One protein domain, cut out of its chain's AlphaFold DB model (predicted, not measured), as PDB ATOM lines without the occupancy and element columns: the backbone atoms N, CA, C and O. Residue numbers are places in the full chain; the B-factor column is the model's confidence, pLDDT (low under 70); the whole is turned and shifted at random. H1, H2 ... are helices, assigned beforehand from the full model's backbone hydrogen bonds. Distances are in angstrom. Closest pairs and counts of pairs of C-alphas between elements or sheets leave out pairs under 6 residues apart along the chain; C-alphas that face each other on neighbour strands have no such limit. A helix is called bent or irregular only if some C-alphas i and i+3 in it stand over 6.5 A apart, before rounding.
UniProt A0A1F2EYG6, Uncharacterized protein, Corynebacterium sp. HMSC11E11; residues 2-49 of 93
ATOM      1  N   PHE A   2      25.757  16.159   9.719       76.88
ATOM      2  CA  PHE A   2      24.598  16.969   9.300       76.88
ATOM      3  C   PHE A   2      23.263  16.202   9.172       76.88
ATOM      4  O   PHE A   2      22.236  16.664   9.658       76.88
ATOM      5  N   VAL A   3      23.284  15.006   8.571       84.75
ATOM      6  CA  VAL A   3      22.070  14.217   8.274       84.75
ATOM      7  C   VAL A   3      21.350  13.750   9.539       84.75
ATOM      8  O   VAL A   3      20.134  13.856   9.627       84.75
ATOM      9  N   VAL A   4      22.091  13.288  10.550       84.12
ATOM     10  CA  VAL A   4      21.509  12.763  11.798       84.12
ATOM     11  C   VAL A   4      20.877  13.892  12.617       84.12
ATOM     12  O   VAL A   4      19.771  13.740  13.134       84.12
ATOM     13  N   THR A   5      21.536  15.053  12.680       81.25
ATOM     14  CA  THR A   5      21.027  16.212  13.425       81.25
ATOM     15  C   THR A   5      19.788  16.815  12.770       81.25
ATOM     16  O   THR A   5      18.862  17.222  13.473       81.25
ATOM     17  N   TYR A   6      19.747  16.858  11.434       81.00
ATOM     18  CA  TYR A   6      18.563  17.314  10.709       81.00
ATOM     19  C   TYR A   6      17.422  16.311  10.814       81.00
ATOM     20  O   TYR A   6      16.300  16.724  11.083       81.00
ATOM     21  N   ALA A   7      17.705  15.012  10.679       82.31
ATOM     22  CA  ALA A   7      16.698  13.970  10.823       82.31
ATOM     23  C   ALA A   7      16.031  14.045  12.201       82.31
ATOM     24  O   ALA A   7      14.820  14.185  12.255       82.31
ATOM     25  N   LEU A   8      16.785  14.080  13.304       80.31
ATOM     26  CA  LEU A   8      16.219  14.110  14.663       80.31
ATOM     27  C   LEU A   8      15.479  15.407  15.032       80.31
ATOM     28  O   LEU A   8      14.610  15.361  15.895       80.31
ATOM     29  N   ARG A   9      15.791  16.555  14.408       77.94
ATOM     30  CA  ARG A   9      15.050  17.821  14.617       77.94
ATOM     31  C   ARG A   9      13.852  17.964  13.683       77.94
ATOM     32  O   ARG A   9      12.826  18.507  14.080       77.94
ATOM     33  N   ALA A  10      13.970  17.468  12.456       80.38
ATOM     34  CA  ALA A  10      12.884  17.470  11.488       80.38
ATOM     35  C   ALA A  10      11.844  16.386  11.797       80.38
ATOM     36  O   ALA A  10      10.669  16.617  11.545       80.38
ATOM     37  N   LEU A  11      12.236  15.247  12.387       79.25
ATOM     38  CA  LEU A  11      11.327  14.164  12.778       79.25
ATOM     39  C   LEU A  11      10.204  14.643  13.714       79.25
ATOM     40  O   LEU A  11       9.046  14.433  13.362       79.25
ATOM     41  N   PRO A  12      10.469  15.330  14.844       74.00
ATOM     42  CA  PRO A  12       9.403  15.848  15.695       74.00
ATOM     43  C   PRO A  12       8.584  16.924  14.973       74.00
ATOM     44  O   PRO A  12       7.365  16.941  15.096       74.00
ATOM     45  N   LEU A  13       9.214  17.763  14.141       72.25
ATOM     46  CA  LEU A  13       8.519  18.776  13.336       72.25
ATOM     47  C   LEU A  13       7.676  18.202  12.186       72.25
ATOM     48  O   LEU A  13       6.848  18.930  11.645       72.25
ATOM     49  N   LEU A  14       7.898  16.949  11.778       72.19
ATOM     50  CA  LEU A  14       7.140  16.233  10.743       72.19
ATOM     51  C   LEU A  14       6.049  15.348  11.360       72.19
ATOM     52  O   LEU A  14       4.944  15.293  10.830       72.19
ATOM     53  N   LEU A  15       6.335  14.703  12.495       68.44
ATOM     54  CA  LEU A  15       5.406  13.816  13.203       68.44
ATOM     55  C   LEU A  15       4.349  14.594  14.009       68.44
ATOM     56  O   LEU A  15       3.224  14.129  14.161       68.44
ATOM     57  N   VAL A  16       4.688  15.799  14.480       69.38
ATOM     58  CA  VAL A  16       3.794  16.712  15.221       69.38
ATOM     59  C   VAL A  16       3.205  17.782  14.278       69.38
ATOM     60  O   VAL A  16       2.948  18.914  14.673       69.38
ATOM     61  N   ARG A  17       2.975  17.454  12.994       56.62
ATOM     62  CA  ARG A  17       2.225  18.318  12.050       56.62
ATOM     63  C   ARG A  17       0.724  18.051  12.085       56.62
ATOM     64  O   ARG A  17       0.109  17.763  11.063       56.62
ATOM     65  N   GLY A  18       0.125  18.151  13.261       61.31
ATOM     66  CA  GLY A  18      -1.321  18.038  13.402       61.31
ATOM     67  C   GLY A  18      -1.820  18.916  14.530       61.31
ATOM     68  O   GLY A  18      -1.217  18.944  15.602       61.31
ATOM     69  N   GLU A  19      -2.930  19.619  14.295       57.31
ATOM     70  CA  GLU A  19      -3.685  20.251  15.373       57.31
ATOM     71  C   GLU A  19      -3.917  19.211  16.472       57.31
ATOM     72  O   GLU A  19      -4.443  18.123  16.218       57.31
ATOM     73  N   LEU A  20      -3.493  19.524  17.697       63.91
ATOM     74  CA  LEU A  20      -3.767  18.699  18.867       63.91
ATOM     75  C   LEU A  20      -5.291  18.634  19.049       63.91
ATOM     76  O   LEU A  20      -5.891  19.488  19.701       63.91
ATOM     77  N   ARG A  21      -5.919  17.617  18.445       64.81
ATOM     78  CA  ARG A  21      -7.382  17.438  18.391       64.81
ATOM     79  C   ARG A  21      -7.995  17.290  19.785       64.81
ATOM     80  O   ARG A  21      -9.156  17.620  19.999       64.81
ATOM     81  N   ASN A  22      -7.190  16.851  20.755       71.50
ATOM     82  CA  ASN A  22      -7.556  16.843  22.162       71.50
ATOM     83  C   ASN A  22      -7.231  18.183  22.834       71.50
ATOM     84  O   ASN A  22      -6.068  18.503  23.091       71.50
ATOM     85  N   ARG A  23      -8.286  18.905  23.237       75.12
ATOM     86  CA  ARG A  23      -8.209  20.171  23.987       75.12
ATOM     87  C   ARG A  23      -7.319  20.080  25.233       75.12
ATOM     88  O   ARG A  23      -6.577  21.012  25.505       75.12
ATOM     89  N   ARG A  24      -7.328  18.944  25.946       77.75
ATOM     90  CA  ARG A  24      -6.489  18.733  27.143       77.75
ATOM     91  C   ARG A  24      -4.992  18.761  26.834       77.75
ATOM     92  O   ARG A  24      -4.254  19.427  27.548       77.75
ATOM     93  N   LEU A  25      -4.552  18.080  25.772       80.06
ATOM     94  CA  LEU A  25      -3.140  18.090  25.382       80.06
ATOM     95  C   LEU A  25      -2.727  19.465  24.866       80.06
ATOM     96  O   LEU A  25      -1.673  19.949  25.248       80.06
ATOM     97  N   ARG A  26      -3.566  20.126  24.059       79.62
ATOM     98  CA  ARG A  26      -3.262  21.476  23.567       79.62
ATOM     99  C   ARG A  26      -3.033  22.454  24.716       79.62
ATOM    100  O   ARG A  26      -1.979  23.067  24.783       79.62
ATOM    101  N   THR A  27      -3.978  22.524  25.651       81.94
ATOM    102  CA  THR A  27      -3.875  23.400  26.821       81.94
ATOM    103  C   THR A  27      -2.683  23.024  27.706       81.94
ATOM    104  O   THR A  27      -1.967  23.903  28.165       81.94
ATOM    105  N   PHE A  28      -2.406  21.730  27.900       85.56
ATOM    106  CA  PHE A  28      -1.238  21.297  28.666       85.56
ATOM    107  C   PHE A  28       0.080  21.734  28.013       85.56
ATOM    108  O   PHE A  28       0.911  22.348  28.681       85.56
ATOM    109  N   LEU A  29       0.268  21.479  26.711       85.25
ATOM    110  CA  LEU A  29       1.485  21.872  25.991       85.25
ATOM    111  C   LEU A  29       1.642  23.393  25.878       85.25
ATOM    112  O   LEU A  29       2.766  23.872  25.822       85.25
ATOM    113  N   GLU A  30       0.544  24.144  25.857       85.12
ATOM    114  CA  GLU A  30       0.569  25.605  25.784       85.12
ATOM    115  C   GLU A  30       0.966  26.231  27.131       85.12
ATOM    116  O   GLU A  30       1.772  27.154  27.153       85.12
ATOM    117  N   PHE A  31       0.502  25.688  28.265       88.38
ATOM    118  CA  PHE A  31       0.854  26.200  29.600       88.38
ATOM    119  C   PHE A  31       2.169  25.652  30.172       88.38
ATOM    120  O   PHE A  31       2.796  26.322  30.997       88.38
ATOM    121  N   THR A  32       2.621  24.470  29.740       91.31
ATOM    122  CA  THR A  32       3.853  23.845  30.261       91.31
ATOM    123  C   THR A  32       5.091  24.742  30.097       91.31
ATOM    124  O   THR A  32       5.790  24.945  31.088       91.31
ATOM    125  N   PRO A  33       5.374  25.345  28.924       92.00
ATOM    126  CA  PRO A  33       6.532  26.220  28.749       92.00
ATOM    127  C   PRO A  33       6.514  27.426  29.690       92.00
ATOM    128  O   PRO A  33       7.541  27.754  30.273       92.00
ATOM    129  N   TYR A  34       5.355  28.061  29.889       88.44
ATOM    130  CA  TYR A  34       5.228  29.214  30.787       88.44
ATOM    131  C   TYR A  34       5.433  28.835  32.257       88.44
ATOM    132  O   TYR A  34       6.089  29.571  32.999       88.44
ATOM    133  N   ALA A  35       4.918  27.673  32.670       91.25
ATOM    134  CA  ALA A  35       5.144  27.145  34.011       91.25
ATOM    135  C   ALA A  35       6.629  26.831  34.239       91.25
ATOM    136  O   ALA A  35       7.187  27.216  35.265       91.25
ATOM    137  N   VAL A  36       7.287  26.204  33.259       93.38
ATOM    138  CA  VAL A  36       8.722  25.886  33.323       93.38
ATOM    139  C   VAL A  36       9.571  27.157  33.339       93.38
ATOM    140  O   VAL A  36      10.455  27.270  34.181       93.38
ATOM    141  N   LEU A  37       9.284  28.147  32.486       92.44
ATOM    142  CA  LEU A  37       9.985  29.437  32.492       92.44
ATOM    143  C   LEU A  37       9.904  30.110  33.864       92.44
ATOM    144  O   LEU A  37      10.925  30.526  34.403       92.44
ATOM    145  N   THR A  38       8.707  30.156  34.450       88.06
ATOM    146  CA  THR A  38       8.478  30.713  35.790       88.06
ATOM    147  C   THR A  38       9.223  29.922  36.867       88.06
ATOM    148  O   THR A  38       9.851  30.509  37.744       88.06
ATOM    149  N   ALA A  39       9.211  28.589  36.786       90.00
ATOM    150  CA  ALA A  39       9.929  27.723  37.717       90.00
ATOM    151  C   ALA A  39      11.455  27.873  37.621       90.00
ATOM    152  O   ALA A  39      12.141  27.631  38.609       90.00
ATOM    153  N   MET A  40      11.994  28.282  36.468       92.44
ATOM    154  CA  MET A  40      13.421  28.588  36.322       92.44
ATOM    155  C   MET A  40      13.771  30.002  36.804       92.44
ATOM    156  O   MET A  40      14.836  30.196  37.386       92.44
ATOM    157  N   THR A  41      12.899  30.991  36.587       88.44
ATOM    158  CA  THR A  41      13.185  32.396  36.923       88.44
ATOM    159  C   THR A  41      12.901  32.746  38.381       88.44
ATOM    160  O   THR A  41      13.712  33.440  38.990       88.44
ATOM    161  N   LEU A  42      11.807  32.250  38.969       83.75
ATOM    162  CA  LEU A  42      11.457  32.496  40.374       83.75
ATOM    163  C   LEU A  42      12.601  32.174  41.351       83.75
ATOM    164  O   LEU A  42      12.973  33.067  42.112       83.75
ATOM    165  N   PRO A  43      13.200  30.964  41.350       82.44
ATOM    166  CA  PRO A  43      14.282  30.652  42.280       82.44
ATOM    167  C   PRO A  43      15.547  31.455  41.975       82.44
ATOM    168  O   PRO A  43      16.235  31.871  42.903       82.44
ATOM    169  N   ALA A  44      15.836  31.719  40.697       82.12
ATOM    170  CA  ALA A  44      17.001  32.502  40.301       82.12
ATOM    171  C   ALA A  44      16.934  33.939  40.837       82.12
ATOM    172  O   ALA A  44      17.932  34.443  41.334       82.12
ATOM    173  N   VAL A  45      15.761  34.578  40.796       79.31
ATOM    174  CA  VAL A  45      15.574  35.944  41.319       79.31
ATOM    175  C   VAL A  45      15.717  35.988  42.838       79.31
ATOM    176  O   VAL A  45      16.298  36.930  43.366       79.31
ATOM    177  N   VAL A  46      15.223  34.974  43.549       75.81
ATOM    178  CA  VAL A  46      15.286  34.957  45.016       75.81
ATOM    179  C   VAL A  46      16.686  34.596  45.534       75.81
ATOM    180  O   VAL A  46      17.122  35.145  46.544       75.81
ATOM    181  N   HIS A  47      17.417  33.723  44.835       74.38
ATOM    182  CA  HIS A  47      18.795  33.358  45.189       74.38
ATOM    183  C   HIS A  47      19.872  34.285  44.615       74.38
ATOM    184  O   HIS A  47      21.033  34.154  44.994       74.38
ATOM    185  N   ALA A  48      19.528  35.213  43.719       68.25
ATOM    186  CA  ALA A  48      20.484  36.184  43.186       68.25
ATOM    187  C   ALA A  48      20.990  37.182  44.247       68.25
ATOM    188  O   ALA A  48      22.053  37.766  44.063       68.25
ATOM    189  N   THR A  49      20.252  37.371  45.343       69.38
ATOM    190  CA  THR A  49      20.576  38.312  46.428       69.38
ATOM    191  C   THR A  49      21.039  37.583  47.687       69.38
ATOM    192  O   THR A  49      20.502  36.527  48.026       69.38
TER     193      THR A  49
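This is residues 2 to 49 of the 93 residues of an uncharacterized protein of Corynebacterium sp. HMSC11E11 (UniProt A0A1F2EYG6). Two helices make an open, flat V: H1 is the shorter limb, H2 the longer one, and the unnamed link of residues 16 to 22 runs between them at the closed end. The limbs spread away from each other with no helix touching another, and H2 bends partway along its length. The printed part has 48 residues, with two named helices in the order H1, H2 and no named strand, and its class is all helix. It is extended, with a radius of gyration of the C-alphas of 16.3 A, and its C-alphas span 44 by 35 by 7 A.

H1 is residues 2 to 15, 19.8 A from its first to its last C-alpha; it begins at C-alpha 2 (24.598, 16.969, 9.300) and ends at C-alpha 15 (5.406, 13.816, 13.203). It is neither bent nor irregular, but only just: C-alphas 9 and 12 are 6.1 A apart. H2, residues 23 to 47, was assigned as one helix by its hydrogen bonds but is bent, with C-alphas 30 and 33 6.7 A apart. Its arm H2a is residues 23 to 30, 10.5 A long, and its arm H2b is residues 33 to 47, 21.7 A long, ending at C-alpha 47 (18.795, 33.358, 45.189).

H1 is apart from H2a, with no C-alpha of the one within 8 A of the other. H1 is also apart from H2b by the same measure. The lines of H2a and H2b stand at 38 degrees, only just a steep tilt. Every O i to N i+4 pair is within hydrogen-bond range in H2a, against 8 of 10 in H1 and 9 of 11 in H2b.

The two C-alphas farthest apart are those of Val 3 and Thr 49, at 45.2 A. The printed part has no cut, and the link from H1 to H2 is short, with 7 residues. Residues 2 to 19, 21 to 28 and 30 to 49 stand free. The mean pLDDT of the printed part is 79.2, and residues 15 to 21 and 48 to 49 are under 70.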